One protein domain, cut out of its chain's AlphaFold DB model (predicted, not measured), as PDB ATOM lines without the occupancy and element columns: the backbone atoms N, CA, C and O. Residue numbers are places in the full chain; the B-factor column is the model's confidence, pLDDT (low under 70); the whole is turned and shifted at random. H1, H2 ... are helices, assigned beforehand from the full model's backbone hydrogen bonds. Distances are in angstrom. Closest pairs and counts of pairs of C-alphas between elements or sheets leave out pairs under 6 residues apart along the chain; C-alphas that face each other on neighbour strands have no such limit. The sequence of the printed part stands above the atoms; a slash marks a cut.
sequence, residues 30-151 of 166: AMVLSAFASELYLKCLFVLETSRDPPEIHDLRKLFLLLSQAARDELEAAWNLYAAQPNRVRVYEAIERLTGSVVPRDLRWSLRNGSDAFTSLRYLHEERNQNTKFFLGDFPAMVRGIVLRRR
ATOM      1  N   ALA A  30     162.041 176.715 135.375       84.06
ATOM      2  CA  ALA A  30     161.889 176.337 133.970       84.06
ATOM      3  C   ALA A  30     162.843 175.200 133.562       84.06
ATOM      4  O   ALA A  30     162.439 174.284 132.844       84.06
ATOM      5  N   MET A  31     164.087 175.212 134.050       86.38
ATOM      6  CA  MET A  31     165.048 174.134 133.803       86.38
ATOM      7  C   MET A  31     164.619 172.828 134.488       86.38
ATOM      8  O   MET A  31     164.711 171.770 133.870       86.38
ATOM      9  N   VAL A  32     164.074 172.889 135.712       87.19
ATOM     10  CA  VAL A  32     163.508 171.710 136.402       87.19
ATOM     11  C   VAL A  32     162.358 171.107 135.594       87.19
ATOM     12  O   VAL A  32     162.337 169.899 135.364       87.19
ATOM     13  N   LEU A  33     161.422 171.939 135.125       89.12
ATOM     14  CA  LEU A  33     160.297 171.491 134.300       89.12
ATOM     15  C   LEU A  33     160.766 170.895 132.972       89.12
ATOM     16  O   LEU A  33     160.223 169.886 132.531       89.12
ATOM     17  N   SER A  34     161.795 171.478 132.354       89.75
ATOM     18  CA  SER A  34     162.388 170.942 131.129       89.75
ATOM     19  C   SER A  34     163.067 169.586 131.368       89.75
ATOM     20  O   SER A  34     162.831 168.637 130.619       89.75
ATOM     21  N   ALA A  35     163.835 169.426 132.451       90.12
ATOM     22  CA  ALA A  35     164.434 168.140 132.810       90.12
ATOM     23  C   ALA A  35     163.361 167.068 133.076       90.12
ATOM     24  O   ALA A  35     163.432 165.967 132.532       90.12
ATOM     25  N   PHE A  36     162.320 167.416 133.836       90.56
ATOM     26  CA  PHE A  36     161.218 166.505 134.146       90.56
ATOM     27  C   PHE A  36     160.409 166.115 132.903       90.56
ATOM     28  O   PHE A  36     160.127 164.939 132.680       90.56
ATOM     29  N   ALA A  37     160.075 167.079 132.043       93.06
ATOM     30  CA  ALA A  37     159.381 166.800 130.791       93.06
ATOM     31  C   ALA A  37     160.226 165.919 129.857       93.06
ATOM     32  O   ALA A  37     159.686 165.020 129.213       93.06
ATOM     33  N   SER A  38     161.547 166.131 129.817       94.44
ATOM     34  CA  SER A  38     162.476 165.262 129.083       94.44
ATOM     35  C   SER A  38     162.393 163.820 129.580       94.44
ATOM     36  O   SER A  38     162.263 162.905 128.771       94.44
ATOM     37  N   GLU A  39     162.419 163.618 130.901       93.94
ATOM     38  CA  GLU A  39     162.294 162.298 131.526       93.94
ATOM     39  C   GLU A  39     160.984 161.612 131.120       93.94
ATOM     40  O   GLU A  39     160.999 160.484 130.621       93.94
ATOM     41  N   LEU A  40     159.852 162.305 131.279       94.50
ATOM     42  CA  LEU A  40     158.532 161.762 130.960       94.50
ATOM     43  C   LEU A  40     158.404 161.394 129.480       94.50
ATOM     44  O   LEU A  40     157.914 160.310 129.161       94.50
ATOM     45  N   TYR A  41     158.857 162.257 128.567       97.12
ATOM     46  CA  TYR A  41     158.771 161.971 127.137       97.12
ATOM     47  C   TYR A  41     159.722 160.857 126.699       97.12
ATOM     48  O   TYR A  41     159.336 160.051 125.855       97.12
ATOM     49  N   LEU A  42     160.920 160.752 127.283       97.19
ATOM     50  CA  LEU A  42     161.825 159.628 127.018       97.19
ATOM     51  C   LEU A  42     161.218 158.301 127.489       97.19
ATOM     52  O   LEU A  42     161.227 157.327 126.739       97.19
ATOM     53  N   LYS A  43     160.637 158.268 128.694       97.44
ATOM     54  CA  LYS A  43     159.924 157.087 129.208       97.44
ATOM     55  C   LYS A  43     158.729 156.732 128.332       97.44
ATOM     56  O   LYS A  43     158.536 155.572 127.995       97.44
ATOM     57  N   CYS A  44     157.959 157.731 127.912       97.19
ATOM     58  CA  CYS A  44     156.839 157.542 126.999       97.19
ATOM     59  C   CYS A  44     157.291 156.928 125.667       97.19
ATOM     60  O   CYS A  44     156.706 155.952 125.202       97.19
ATOM     61  N   LEU A  45     158.371 157.454 125.086       97.19
ATOM     62  CA  LEU A  45     158.952 156.927 123.858       97.19
ATOM     63  C   LEU A  45     159.433 155.478 124.039       97.19
ATOM     64  O   LEU A  45     159.131 154.640 123.198       97.19
ATOM     65  N   PHE A  46     160.081 155.157 125.161       98.19
ATOM     66  CA  PHE A  46     160.480 153.786 125.496       98.19
ATOM     67  C   PHE A  46     159.283 152.823 125.556       98.19
ATOM     68  O   PHE A  46     159.326 151.748 124.956       98.19
ATOM     69  N   VAL A  47     158.204 153.208 126.246       98.06
ATOM     70  CA  VAL A  47     156.980 152.395 126.353       98.06
ATOM     71  C   VAL A  47     156.370 152.166 124.969       98.06
ATOM     72  O   VAL A  47     155.962 151.053 124.652       98.06
ATOM     73  N   LEU A  48     156.348 153.192 124.111       96.50
ATOM     74  CA  LEU A  48     155.825 153.075 122.747       96.50
ATOM     75  C   LEU A  48     156.625 152.115 121.860       96.50
ATOM     76  O   LEU A  48     156.036 151.492 120.979       96.50
ATOM     77  N   GLU A  49     157.941 152.019 122.053       96.38
ATOM     78  CA  GLU A  49     158.813 151.150 121.250       96.38
ATOM     79  C   GLU A  49     158.858 149.709 121.753       96.38
ATOM     80  O   GLU A  49     159.022 148.785 120.960       96.38
ATOM     81  N   THR A  50     158.738 149.514 123.065       96.88
ATOM     82  CA  THR A  50     158.983 148.212 123.699       96.88
ATOM     83  C   THR A  50     157.722 147.535 124.221       96.88
ATOM     84  O   THR A  50     157.758 146.338 124.493       96.88
ATOM     85  N   SER A  51     156.622 148.277 124.388       95.94
ATOM     86  CA  SER A  51     155.401 147.827 125.074       95.94
ATOM     87  C   SER A  51     155.645 147.323 126.505       95.94
ATOM     88  O   SER A  51     154.857 146.539 127.029       95.94
ATOM     89  N   ARG A  52     156.746 147.748 127.137       96.62
ATOM     90  CA  ARG A  52     157.102 147.423 128.524       96.62
ATOM     91  C   ARG A  52     156.765 148.581 129.454       96.62
ATOM     92  O   ARG A  52     156.613 149.714 129.001       96.62
ATOM     93  N   ASP A  53     156.730 148.292 130.749       96.88
ATOM     94  CA  ASP A  53     156.585 149.312 131.785       96.88
ATOM     95  C   ASP A  53     157.714 150.358 131.726       96.88
ATOM     96  O   ASP A  53     158.851 150.032 131.353       96.88
ATOM     97  N   PRO A  54     157.424 151.626 132.078       96.56
ATOM     98  CA  PRO A  54     158.414 152.691 132.049       96.56
ATOM     99  C   PRO A  54     159.559 152.401 133.039       96.56
ATOM    100  O   PRO A  54     159.295 152.052 134.187       96.56
ATOM    101  N   PRO A  55     160.832 152.599 132.648       95.44
ATOM    102  CA  PRO A  55     161.959 152.364 133.541       95.44
ATOM    103  C   PRO A  55     161.921 153.276 134.774       95.44
ATOM    104  O   PRO A  55     161.709 154.486 134.657       95.44
ATOM    105  N   GLU A  56     162.242 152.731 135.945       94.94
ATOM    106  CA  GLU A  56     162.406 153.485 137.199       94.94
ATOM    107  C   GLU A  56     163.785 154.167 137.275       94.94
ATOM    108  O   GLU A  56     164.581 153.964 138.188       94.94
ATOM    109  N   ILE A  57     164.113 154.951 136.247       91.44
ATOM    110  CA  ILE A  57     165.391 155.659 136.109       91.44
ATOM    111  C   ILE A  57     165.102 157.138 135.844       91.44
ATOM    112  O   ILE A  57     164.205 157.452 135.063       91.44
ATOM    113  N   HIS A  58     165.863 158.035 136.473       90.12
ATOM    114  CA  HIS A  58     165.763 159.492 136.272       90.12
ATOM    115  C   HIS A  58     166.884 160.061 135.389       90.12
ATOM    116  O   HIS A  58     166.752 161.133 134.809       90.12
ATOM    117  N   ASP A  59     167.989 159.324 135.255       92.50
ATOM    118  CA  ASP A  59     169.138 159.722 134.441       92.50
ATOM    119  C   ASP A  59     168.752 159.777 132.953       92.50
ATOM    120  O   ASP A  59     168.534 158.744 132.307       92.50
ATOM    121  N   LEU A  60     168.695 160.995 132.402       93.00
ATOM    122  CA  LEU A  60     168.268 161.248 131.022       93.00
ATOM    123  C   LEU A  60     169.160 160.553 129.990       93.00
ATOM    124  O   LEU A  60     168.675 160.099 128.953       93.00
ATOM    125  N   ARG A  61     170.463 160.425 130.266       95.62
ATOM    126  CA  ARG A  61     171.390 159.722 129.374       95.62
ATOM    127  C   ARG A  61     171.086 158.231 129.367       95.62
ATOM    128  O   ARG A  61     171.063 157.631 128.297       95.62
ATOM    129  N   LYS A  62     170.865 157.624 130.535       96.06
ATOM    130  CA  LYS A  62     170.499 156.201 130.621       96.06
ATOM    131  C   LYS A  62     169.170 155.941 129.922       96.06
ATOM    132  O   LYS A  62     169.099 155.010 129.130       96.06
ATOM    133  N   LEU A  63     168.164 156.790 130.139       96.00
ATOM    134  CA  LEU A  63     166.877 156.691 129.445       96.00
ATOM    135  C   LEU A  63     167.033 156.791 127.924       96.00
ATOM    136  O   LEU A  63     166.493 155.959 127.203       96.00
ATOM    137  N   PHE A  64     167.830 157.743 127.430       97.25
ATOM    138  CA  PHE A  64     168.142 157.855 126.003       97.25
ATOM    139  C   PHE A  64     168.815 156.590 125.450       97.25
ATOM    140  O   PHE A  64     168.474 156.127 124.365       97.25
ATOM    141  N   LEU A  65     169.744 155.988 126.200       97.38
ATOM    142  CA  LEU A  65     170.427 154.755 125.796       97.38
ATOM    143  C   LEU A  65     169.517 153.516 125.794       97.38
ATOM    144  O   LEU A  65     169.863 152.539 125.134       97.38
ATOM    145  N   LEU A  66     168.371 153.548 126.476       97.62
ATOM    146  CA  LEU A  66     167.376 152.470 126.432       97.62
ATOM    147  C   LEU A  66     166.483 152.514 125.185       97.62
ATOM    148  O   LEU A  66     165.804 151.530 124.902       97.62
ATOM    149  N   LEU A  67     166.474 153.626 124.446       97.88
ATOM    150  CA  LEU A  67     165.714 153.749 123.203       97.88
ATOM    151  C   LEU A  67     166.325 152.915 122.071       97.88
ATOM    152  O   LEU A  67     167.529 152.623 122.065       97.88
ATOM    153  N   SER A  68     165.498 152.595 121.073       97.31
ATOM    154  CA  SER A  68     165.959 151.981 119.827       97.31
ATOM    155  C   SER A  68     166.999 152.860 119.121       97.31
ATOM    156  O   SER A  68     166.990 154.088 119.244       97.31
ATOM    157  N   GLN A  69     167.892 152.249 118.334       97.62
ATOM    158  CA  GLN A  69     168.874 153.010 117.553       97.62
ATOM    159  C   GLN A  69     168.189 154.032 116.634       97.62
ATOM    160  O   GLN A  69     168.604 155.184 116.600       97.62
ATOM    161  N   ALA A  70     167.081 153.644 115.996       96.94
ATOM    162  CA  ALA A  70     166.306 154.521 115.127       96.94
ATOM    163  C   ALA A  70     165.762 155.763 115.861       96.94
ATOM    164  O   ALA A  70     165.880 156.871 115.345       96.94
ATOM    165  N   ALA A  71     165.213 155.616 117.076       97.06
ATOM    166  CA  ALA A  71     164.793 156.769 117.884       97.06
ATOM    167  C   ALA A  71     165.960 157.673 118.275       97.06
ATOM    168  O   ALA A  71     165.816 158.897 118.277       97.06
ATOM    169  N   ARG A  72     167.105 157.084 118.635       98.06
ATOM    170  CA  ARG A  72     168.298 157.854 118.996       98.06
ATOM    171  C   ARG A  72     168.806 158.670 117.815       98.06
ATOM    172  O   ARG A  72     169.069 159.853 117.997       98.06
ATOM    173  N   ASP A  73     168.864 158.077 116.627       97.88
ATOM    174  CA  ASP A  73     169.283 158.767 115.403       97.88
ATOM    175  C   ASP A  73     168.304 159.892 115.034       97.88
ATOM    176  O   ASP A  73     168.718 160.997 114.687       97.88
ATOM    177  N   GLU A  74     166.997 159.652 115.182       97.62
ATOM    178  CA  GLU A  74     165.953 160.659 114.961       97.62
ATOM    179  C   GLU A  74     166.095 161.856 115.924       97.62
ATOM    180  O   GLU A  74     165.973 163.013 115.512       97.62
ATOM    181  N   LEU A  75     166.397 161.590 117.200       97.81
ATOM    182  CA  LEU A  75     166.664 162.616 118.213       97.81
ATOM    183  C   LEU A  75     167.971 163.368 117.955       97.81
ATOM    184  O   LEU A  75     167.990 164.592 118.069       97.81
ATOM    185  N   GLU A  76     169.050 162.666 117.608       97.88
ATOM    186  CA  GLU A  76     170.339 163.283 117.277       97.88
ATOM    187  C   GLU A  76     170.210 164.187 116.042       97.88
ATOM    188  O   GLU A  76     170.699 165.316 116.054       97.88
ATOM    189  N   ALA A  77     169.472 163.759 115.014       97.44
ATOM    190  CA  ALA A  77     169.187 164.582 113.842       97.44
ATOM    191  C   ALA A  77     168.377 165.839 114.200       97.44
ATOM    192  O   ALA A  77     168.747 166.948 113.803       97.44
ATOM    193  N   ALA A  78     167.305 165.694 114.989       96.81
ATOM    194  CA  ALA A  78     166.503 166.828 115.454       96.81
ATOM    195  C   ALA A  78     167.336 167.816 116.291       96.81
ATOM    196  O   ALA A  78     167.219 169.032 116.124       96.81
ATOM    197  N   TRP A  79     168.216 167.292 117.145       97.44
ATOM    198  CA  TRP A  79     169.130 168.089 117.949       97.44
ATOM    199  C   TRP A  79     170.142 168.852 117.098       97.44
ATOM    200  O   TRP A  79     170.334 170.046 117.311       97.44
ATOM    201  N   ASN A  80     170.765 168.200 116.116       96.88
ATOM    202  CA  ASN A  80     171.749 168.837 115.242       96.88
ATOM    203  C   ASN A  80     171.129 169.996 114.451       96.88
ATOM    204  O   ASN A  80     171.723 171.070 114.365       96.88
ATOM    205  N   LEU A  81     169.903 169.815 113.944       96.25
ATOM    206  CA  LEU A  81     169.151 170.887 113.285       96.25
ATOM    207  C   LEU A  81     168.875 172.055 114.234       96.25
ATOM    208  O   LEU A  81     169.029 173.209 113.847       96.25
ATOM    209  N   TYR A  82     168.492 171.767 115.478       94.88
ATOM    210  CA  TYR A  82     168.286 172.784 116.507       94.88
ATOM    211  C   TYR A  82     169.581 173.525 116.870       94.88
ATOM    212  O   TYR A  82     169.597 174.755 116.917       94.88
ATOM    213  N   ALA A  83     170.672 172.797 117.104       94.44
ATOM    214  CA  ALA A  83     171.954 173.359 117.511       94.44
ATOM    215  C   ALA A  83     172.573 174.240 116.414       94.44
ATOM    216  O   ALA A  83     173.278 175.199 116.726       94.44
ATOM    217  N   ALA A  84     172.267 173.951 115.145       95.44
ATOM    218  CA  ALA A  84     172.693 174.737 113.992       95.44
ATOM    219  C   ALA A  84     171.869 176.020 113.762       95.44
ATOM    220  O   ALA A  84     172.235 176.831 112.911       95.44
ATOM    221  N   GLN A  85     170.764 176.242 114.487       95.12
ATOM    222  CA  GLN A  85     169.949 177.443 114.291       95.12
ATOM    223  C   GLN A  85     170.740 178.715 114.658       95.12
ATOM    224  O   GLN A  85     171.387 178.745 115.710       95.12
ATOM    225  N   PRO A  86     170.650 179.811 113.874       94.50
ATOM    226  CA  PRO A  86     171.460 181.014 114.102       94.50
ATOM    227  C   PRO A  86     171.309 181.631 115.498       94.50
ATOM    228  O   PRO A  86     172.275 182.111 116.085       94.50
ATOM    229  N   ASN A  87     170.100 181.610 116.060       90.88
ATOM    230  CA  ASN A  87     169.844 182.067 117.426       90.88
ATOM    231  C   ASN A  87     170.546 181.185 118.471       90.88
ATOM    232  O   ASN A  87     171.067 181.712 119.449       90.88
ATOM    233  N   ARG A  88     170.595 179.863 118.266       91.69
ATOM    234  CA  ARG A  88     171.269 178.929 119.179       91.69
ATOM    235  C   ARG A  88     172.777 179.045 119.084       91.69
ATOM    236  O   ARG A  88     173.421 179.147 120.125       91.69
ATOM    237  N   VAL A  89     173.323 179.148 117.875       93.56
ATOM    238  CA  VAL A  89     174.751 179.417 117.655       93.56
ATOM    239  C   VAL A  89     175.185 180.674 118.415       93.56
ATOM    240  O   VAL A  89     176.121 180.603 119.208       93.56
ATOM    241  N   ARG A  90     174.433 181.778 118.291       92.75
ATOM    242  CA  ARG A  90     174.707 183.031 119.021       92.75
ATOM    243  C   ARG A  90     174.703 182.865 120.541       92.75
ATOM    244  O   ARG A  90     175.524 183.480 121.217       92.75
ATOM    245  N   VAL A  91     173.784 182.064 121.086       89.38
ATOM    246  CA  VAL A  91     173.727 181.784 122.532       89.38
ATOM    247  C   VAL A  91     174.963 181.008 122.980       89.38
ATOM    248  O   VAL A  91     175.597 181.410 123.952       89.38
ATOM    249  N   TYR A  92     175.350 179.949 122.262       91.00
ATOM    250  CA  TYR A  92     176.566 179.193 122.580       91.00
ATOM    251  C   TYR A  92     177.814 180.079 122.505       91.00
ATOM    252  O   TYR A  92     178.573 180.122 123.465       91.00
ATOM    253  N   GLU A  93     177.982 180.870 121.443       93.69
ATOM    254  CA  GLU A  93     179.115 181.799 121.300       93.69
ATOM    255  C   GLU A  93     179.165 182.862 122.407       93.69
ATOM    256  O   GLU A  93     180.241 183.315 122.801       93.69
ATOM    257  N   ALA A  94     178.010 183.317 122.904       90.75
ATOM    258  CA  ALA A  94     177.957 184.234 124.039       90.75
ATOM    259  C   ALA A  94     178.430 183.546 125.329       90.75
ATOM    260  O   ALA A  94     179.232 184.118 126.064       90.75
ATOM    261  N   ILE A  95     177.992 182.309 125.578       88.81
ATOM    262  CA  ILE A  95     178.418 181.515 126.740       88.81
ATOM    263  C   ILE A  95     179.920 181.212 126.669       88.81
ATOM    264  O   ILE A  95     180.622 181.368 127.665       88.81
ATOM    265  N   GLU A  96     180.436 180.830 125.502       94.06
ATOM    266  CA  GLU A  96     181.861 180.537 125.294       94.06
ATOM    267  C   GLU A  96     182.726 181.781 125.534       94.06
ATOM    268  O   GLU A  96     183.737 181.700 126.226       94.06
ATOM    269  N   ARG A  97     182.293 182.961 125.062       93.69
ATOM    270  CA  ARG A  97     182.974 184.237 125.347       93.69
ATOM    271  C   ARG A  97     182.957 184.611 126.826       93.69
ATOM    272  O   ARG A  97     183.948 185.131 127.323       93.69
ATOM    273  N   LEU A  98     181.849 184.361 127.523       89.06
ATOM    274  CA  LEU A  98     181.717 184.664 128.953       89.06
ATOM    275  C   LEU A  98     182.532 183.713 129.835       89.06
ATOM    276  O   LEU A  98     183.023 184.119 130.882       89.06
ATOM    277  N   THR A  99     182.653 182.448 129.432       87.88
ATOM    278  CA  THR A  99     183.290 181.393 130.238       87.88
ATOM    279  C   THR A  99     184.723 181.074 129.816       87.88
ATOM    280  O   THR A  99     185.415 180.341 130.521       87.88
ATOM    281  N   GLY A 100     185.170 181.567 128.657       92.62
ATOM    282  CA  GLY A 100     186.474 181.246 128.071       92.62
ATOM    283  C   GLY A 100     186.631 179.779 127.651       92.62
ATOM    284  O   GLY A 100     187.742 179.341 127.373       92.62
ATOM    285  N   SER A 101     185.542 179.006 127.632       91.12
ATOM    286  CA  SER A 101     185.555 177.561 127.388       91.12
ATOM    287  C   SER A 101     184.640 177.203 126.228       91.12
ATOM    288  O   SER A 101     183.516 177.693 126.165       91.12
ATOM    289  N   VAL A 102     185.092 176.306 125.350       93.25
ATOM    290  CA  VAL A 102     184.265 175.763 124.262       93.25
ATOM    291  C   VAL A 102     183.177 174.860 124.840       93.25
ATOM    292  O   VAL A 102     183.453 174.000 125.680       93.25
ATOM    293  N   VAL A 103     181.941 175.032 124.370       91.44
ATOM    294  CA  VAL A 103     180.782 174.231 124.775       91.44
ATOM    295  C   VAL A 103     180.449 173.248 123.648       91.44
ATOM    296  O   VAL A 103     180.037 173.671 122.562       91.44
ATOM    297  N   PRO A 104     180.611 171.927 123.859       93.88
ATOM    298  CA  PRO A 104     180.198 170.931 122.879       93.88
ATOM    299  C   PRO A 104     178.701 171.023 122.581       93.88
ATOM    300  O   PRO A 104     177.875 171.197 123.474       93.88
ATOM    301  N   ARG A 105     178.359 170.909 121.296       93.00
ATOM    302  CA  ARG A 105     176.993 171.102 120.786       93.00
ATOM    303  C   ARG A 105     176.277 169.780 120.504       93.00
ATOM    304  O   ARG A 105     175.161 169.803 119.998       93.00
ATOM    305  N   ASP A 106     176.887 168.637 120.813       94.81
ATOM    306  CA  ASP A 106     176.285 167.325 120.582       94.81
ATOM    307  C   ASP A 106     175.284 166.935 121.683       94.81
ATOM    308  O   ASP A 106     175.417 167.290 122.864       94.81
ATOM    309  N   LEU A 107     174.263 166.167 121.288       96.31
ATOM    310  CA  LEU A 107     173.201 165.728 122.192       96.31
ATOM    311  C   LEU A 107     173.754 164.882 123.344       96.31
ATOM    312  O   LEU A 107     173.322 165.020 124.485       96.31
ATOM    313  N   ARG A 108     174.736 164.015 123.075       94.81
ATOM    314  CA  ARG A 108     175.281 163.085 124.077       94.81
ATOM    315  C   ARG A 108     176.016 163.819 125.188       94.81
ATOM    316  O   ARG A 108     175.885 163.452 126.356       94.81
ATOM    317  N   TRP A 109     176.780 164.853 124.851       94.38
ATOM    318  CA  TRP A 109     177.405 165.734 125.825       94.38
ATOM    319  C   TRP A 109     176.358 166.491 126.640       94.38
ATOM    320  O   TRP A 109     176.457 166.516 127.867       94.38
ATOM    321  N   SER A 110     175.321 167.016 125.988       94.38
ATOM    322  CA  SER A 110     174.236 167.739 126.663       94.38
ATOM    323  C   SER A 110     173.467 166.840 127.637       94.38
ATOM    324  O   SER A 110     173.233 167.229 128.779       94.38
ATOM    325  N   LEU A 111     173.172 165.597 127.242       94.44
ATOM    326  CA  LEU A 111     172.552 164.579 128.097       94.44
ATOM    327  C   LEU A 111     173.450 164.156 129.260       94.44
ATOM    328  O   LEU A 111     172.944 163.950 130.355       94.44
ATOM    329  N   ARG A 112     174.771 164.036 129.061       91.88
ATOM    330  CA  ARG A 112     175.707 163.769 130.170       91.88
ATOM    331  C   ARG A 112     175.670 164.887 131.207       91.88
ATOM    332  O   ARG A 112     175.541 164.594 132.389       91.88
ATOM    333  N   ASN A 113     175.762 166.140 130.765       88.44
ATOM    334  CA  ASN A 113     175.803 167.294 131.669       88.44
ATOM    335  C   ASN A 113     174.443 167.591 132.312       88.44
ATOM    336  O   ASN A 113     174.407 168.140 133.402       88.44
ATOM    337  N   GLY A 114     173.340 167.217 131.658       86.12
ATOM    338  CA  GLY A 114     171.988 167.351 132.197       86.12
ATOM    339  C   GLY A 114     171.440 166.098 132.888       86.12
ATOM    340  O   GLY A 114     170.255 166.077 133.209       86.12
ATOM    341  N   SER A 115     172.245 165.043 133.064       84.69
ATOM    342  CA  SER A 115     171.754 163.710 133.463       84.69
ATOM    343  C   SER A 115     171.127 163.673 134.858       84.69
ATOM    344  O   SER A 115     170.133 162.981 135.054       84.69
ATOM    345  N   ASP A 116     171.664 164.445 135.797       80.31
ATOM    346  CA  ASP A 116     171.202 164.598 137.179       80.31
ATOM    347  C   ASP A 116     170.530 165.957 137.432       80.31
ATOM    348  O   ASP A 116     170.111 166.256 138.554       80.31
ATOM    349  N   ALA A 117     170.383 166.774 136.385       79.69
ATOM    350  CA  ALA A 117     169.965 168.160 136.511       79.69
ATOM    351  C   ALA A 117     168.595 168.307 137.174       79.69
ATOM    352  O   ALA A 117     168.396 169.265 137.905       79.69
ATOM    353  N   PHE A 118     167.661 167.366 137.010       76.56
ATOM    354  CA  PHE A 118     166.384 167.433 137.732       76.56
ATOM    355  C   PHE A 118     166.577 167.504 139.257       76.56
ATOM    356  O   PHE A 118     165.948 168.325 139.927       76.56
ATOM    357  N   THR A 119     167.470 166.680 139.805       80.38
ATOM    358  CA  THR A 119     167.759 166.647 141.242       80.38
ATOM    359  C   THR A 119     168.558 167.877 141.652       80.38
ATOM    360  O   THR A 119     168.166 168.576 142.584       80.38
ATOM    361  N   SER A 120     169.634 168.184 140.928       84.56
ATOM    362  CA  SER A 120     170.557 169.267 141.283       84.56
ATOM    363  C   SER A 120     169.903 170.648 141.135       84.56
ATOM    364  O   SER A 120     170.060 171.511 141.997       84.56
ATOM    365  N   LEU A 121     169.069 170.848 140.104       82.25
ATOM    366  CA  LEU A 121     168.382 172.119 139.855       82.25
ATOM    367  C   LEU A 121     167.316 172.446 140.912       82.25
ATOM    368  O   LEU A 121     167.088 173.616 141.216       82.25
ATOM    369  N   ARG A 122     166.668 171.432 141.504       80.00
ATOM    370  CA  ARG A 122     165.696 171.632 142.597       80.00
ATOM    371  C   ARG A 122     166.336 172.215 143.853       80.00
ATOM    372  O   ARG A 122     165.668 172.913 144.611       80.00
ATOM    373  N   TYR A 123     167.620 171.941 144.050       84.94
ATOM    374  CA  TYR A 123     168.379 172.351 145.222       84.94
ATOM    375  C   TYR A 123     169.530 173.293 144.842       84.94
ATOM    376  O   TYR A 123     170.588 173.254 145.460       84.94
ATOM    377  N   LEU A 124     169.328 174.169 143.844       80.62
ATOM    378  CA  LEU A 124     170.318 175.168 143.390       80.62
ATOM    379  C   LEU A 124     170.865 176.070 144.504       80.62
ATOM    380  O   LEU A 124     171.960 176.607 144.374       80.62
ATOM    381  N   HIS A 125     170.094 176.260 145.577       80.56
ATOM    382  CA  HIS A 125     170.507 177.041 146.741       80.56
ATOM    383  C   HIS A 125     171.580 176.337 147.591       80.56
ATOM    384  O   HIS A 125     172.240 176.993 148.390       80.56
ATOM    385  N   GLU A 126     171.774 175.024 147.431       86.81
ATOM    386  CA  GLU A 126     172.853 174.285 148.085       86.81
ATOM    387  C   GLU A 126     174.178 174.507 147.341       86.81
ATOM    388  O   GLU A 126     174.240 174.380 146.116       86.81
ATOM    389  N   GLU A 127     175.263 174.772 148.074       83.88
ATOM    390  CA  GLU A 127     176.586 175.090 147.503       83.88
ATOM    391  C   GLU A 127     177.071 174.053 146.480       83.88
ATOM    392  O   GLU A 127     177.569 174.409 145.412       83.88
ATOM    393  N   ARG A 128     176.836 172.762 146.753       85.56
ATOM    394  CA  ARG A 128     177.206 171.657 145.854       85.56
ATOM    395  C   ARG A 128     176.554 171.730 144.466       85.56
ATOM    396  O   ARG A 128     177.081 171.137 143.530       85.56
ATOM    397  N   ASN A 129     175.443 172.455 144.319       84.00
ATOM    398  CA  ASN A 129     174.649 172.516 143.090       84.00
ATOM    399  C   ASN A 129     174.836 173.820 142.300       84.00
ATOM    400  O   ASN A 129     174.304 173.930 141.193       84.00
ATOM    401  N   GLN A 130     175.611 174.790 142.803       78.56
ATOM    402  CA  GLN A 130     175.791 176.098 142.150       78.56
ATOM    403  C   GLN A 130     176.471 176.011 140.772       78.56
ATOM    404  O   GLN A 130     176.297 176.895 139.937       78.56
ATOM    405  N   ASN A 131     177.194 174.920 140.503       79.94
ATOM    406  CA  ASN A 131     177.873 174.673 139.229       79.94
ATOM    407  C   ASN A 131     177.063 173.797 138.254       79.94
ATOM    408  O   ASN A 131     177.608 173.334 137.248       79.94
ATOM    409  N   THR A 132     175.780 173.549 138.537       82.69
ATOM    410  CA  THR A 132     174.916 172.734 137.670       82.69
ATOM    411  C   THR A 132     174.747 173.404 136.309       82.69
ATOM    412  O   THR A 132     174.331 174.558 136.212       82.69
ATOM    413  N   LYS A 133     175.038 172.665 135.236       85.12
ATOM    414  CA  LYS A 133     174.876 173.125 133.854       85.12
ATOM    415  C   LYS A 133     173.689 172.419 133.216       85.12
ATOM    416  O   LYS A 133     173.599 171.199 133.268       85.12
ATOM    417  N   PHE A 134     172.813 173.167 132.554       87.94
ATOM    418  CA  PHE A 134     171.666 172.589 131.862       87.94
ATOM    419  C   PHE A 134     171.509 173.180 130.461       87.94
ATOM    420  O   PHE A 134     171.148 174.341 130.296       87.94
ATOM    421  N   PHE A 135     171.771 172.353 129.447       90.06
ATOM    422  CA  PHE A 135     171.706 172.742 128.033       90.06
ATOM    423  C   PHE A 135     170.545 172.080 127.281       90.06
ATOM    424  O   PHE A 135     170.490 172.152 126.063       90.06
ATOM    425  N   LEU A 136     169.593 171.457 127.985       92.31
ATOM    426  CA  LEU A 136     168.514 170.652 127.392       92.31
ATOM    427  C   LEU A 136     167.163 171.390 127.313       92.31
ATOM    428  O   LEU A 136     166.125 170.748 127.213       92.31
ATOM    429  N   GLY A 137     167.154 172.728 127.333       89.81
ATOM    430  CA  GLY A 137     165.929 173.540 127.446       89.81
ATOM    431  C   GLY A 137     164.805 173.163 126.469       89.81
ATOM    432  O   GLY A 137     163.659 173.010 126.890       89.81
ATOM    433  N   ASP A 138     165.138 172.947 125.194       91.12
ATOM    434  CA  ASP A 138     164.182 172.597 124.128       91.12
ATOM    435  C   ASP A 138     164.104 171.090 123.835       91.12
ATOM    436  O   ASP A 138     163.308 170.653 123.001       91.12
ATOM    437  N   PHE A 139     164.909 170.279 124.523       95.00
ATOM    438  CA  PHE A 139     164.930 168.831 124.331       95.00
ATOM    439  C   PHE A 139     163.547 168.175 124.518       95.00
ATOM    440  O   PHE A 139     163.167 167.386 123.648       95.00
ATOM    441  N   PRO A 140     162.723 168.536 125.531       94.88
ATOM    442  CA  PRO A 140     161.382 167.967 125.681       94.88
ATOM    443  C   PRO A 140     160.512 168.110 124.435       94.88
ATOM    444  O   PRO A 140     159.782 167.187 124.083       94.88
ATOM    445  N   ALA A 141     160.589 169.256 123.752       93.31
ATOM    446  CA  ALA A 141     159.783 169.518 122.567       93.31
ATOM    447  C   ALA A 141     160.181 168.598 121.403       93.31
ATOM    448  O   ALA A 141     159.310 168.119 120.675       93.31
ATOM    449  N   MET A 142     161.477 168.296 121.265       95.12
ATOM    450  CA  MET A 142     161.980 167.361 120.255       95.12
ATOM    451  C   MET A 142     161.474 165.943 120.522       95.12
ATOM    452  O   MET A 142     160.894 165.324 119.630       95.12
ATOM    453  N   VAL A 143     161.614 165.456 121.762       96.94
ATOM    454  CA  VAL A 143     161.132 164.117 122.142       96.94
ATOM    455  C   VAL A 143     159.611 164.034 121.988       96.94
ATOM    456  O   VAL A 143     159.097 163.073 121.416       96.94
ATOM    457  N   ARG A 144     158.874 165.074 122.401       95.19
ATOM    458  CA  ARG A 144     157.422 165.167 122.198       95.19
ATOM    459  C   ARG A 144     157.042 165.081 120.722       95.19
ATOM    460  O   ARG A 144     156.091 164.382 120.386       95.19
ATOM    461  N   GLY A 145     157.760 165.777 119.840       94.38
ATOM    462  CA  GLY A 145     157.512 165.722 118.398       94.38
ATOM    463  C   GLY A 145     157.595 164.295 117.855       94.38
ATOM    464  O   GLY A 145     156.740 163.868 117.082       94.38
ATOM    465  N   ILE A 146     158.572 163.530 118.334       95.94
ATOM    466  CA  ILE A 146     158.770 162.121 117.982       95.94
ATOM    467  C   ILE A 146     157.650 161.230 118.540       95.94
ATOM    468  O   ILE A 146     157.104 160.395 117.813       95.94
ATOM    469  N   VAL A 147     157.264 161.429 119.805       95.50
ATOM    470  CA  VAL A 147     156.127 160.735 120.436       95.50
ATOM    471  C   VAL A 147     154.846 160.960 119.633       95.50
ATOM    472  O   VAL A 147     154.144 160.004 119.311       95.50
ATOM    473  N   LEU A 148     154.564 162.202 119.237       94.50
ATOM    474  CA  LEU A 148     153.371 162.525 118.457       94.50
ATOM    475  C   LEU A 148     153.412 161.978 117.030       94.50
ATOM    476  O   LEU A 148     152.365 161.612 116.513       94.50
ATOM    477  N   ARG A 149     154.583 161.852 116.396       94.75
ATOM    478  CA  ARG A 149     154.681 161.137 115.112       94.75
ATOM    479  C   ARG A 149     154.288 159.664 115.250       94.75
ATOM    480  O   ARG A 149     153.630 159.127 114.364       94.75
ATOM    481  N   ARG A 150     154.646 159.024 116.369       94.44
ATOM    482  CA  ARG A 150     154.285 157.624 116.678       94.44
ATOM    483  C   ARG A 150     152.832 157.465 117.158       94.44
ATOM    484  O   ARG A 150     152.250 156.385 117.009       94.44
ATOM    485  N   ARG A 151     152.244 158.509 117.752       93.44
ATOM    486  CA  ARG A 151     150.851 158.561 118.235       93.44
ATOM    487  C   ARG A 151     150.183 159.905 117.898       93.44
ATOM    488  O   ARG A 151     149.974 160.729 118.792       93.44
TER     489      ARG A 151
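What this domain is: This is residues 30 to 151 of the 166 residues of an uncharacterized protein of Bradyrhizobium japonicum (UniProt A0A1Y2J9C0). What is the main shape? Long H1 has H2 and H7 side by side with it, and H3 crosses H7, these four making the corners of a helical body. H5 crosses H2, H6 packs on H1 near its start, and H4 turns off the end of H3 as an arm. How large is it? The printed part has 122 residues with seven named helices, H1 to H7 in chain order, class all helix; it is compact, radius of gyration of the C-alphas 14.7 A, spans 45 by 34 by 20 A.

How they stand to each other: What touches the hub, H1, residues 30 to 50? H7, residues 139 to 150, touches it at a shallow tilt of 27 degrees, the same way; the closest C-alphas, Ser 38 and Pro 140, are 4.5 A apart. H2, residues 60 to 66, touches residues 38 to 46 of H1 alone, closest C-alphas Leu 60 and Glu 39, 6.1 A. H6, residues 117 to 122, touches residues 31 to 36 alone, closest C-alphas Phe 118 and Val 32, 5.3 A. What lies beyond? H3, residues 69 to 83, touches H7 with residues 74 to 79 alone, at a steep tilt of 47 degrees; the closest C-alphas, Ala 78 and Met 142, are 6.6 A apart. H5, residues 107 to 113, touches H2, closest C-alphas Leu 111 and Arg 61, 5.2 A. H4, residues 86 to 99, is close to but not clearly touching H3, closest C-alphas Val 89 and Ala 83, 6.7 A. Are the backbones in range? Every O i to N i+4 pair is within hydrogen-bond range in H1, H2, H3, H4, H5 and H7; in H6, 1 of 2.

Where its parts are: Where does H1 run? From C-alpha 30 at (161.889, 176.337, 133.970) it spans 30.1 A. Where does H7 end? At C-alpha 150, (154.285, 157.624, 116.678).

The domain as a whole: Which link is long? H6 to H7, residues 123 to 138. Is it cut or uncertain? The printed part has no cut, and no printed residue is under 70.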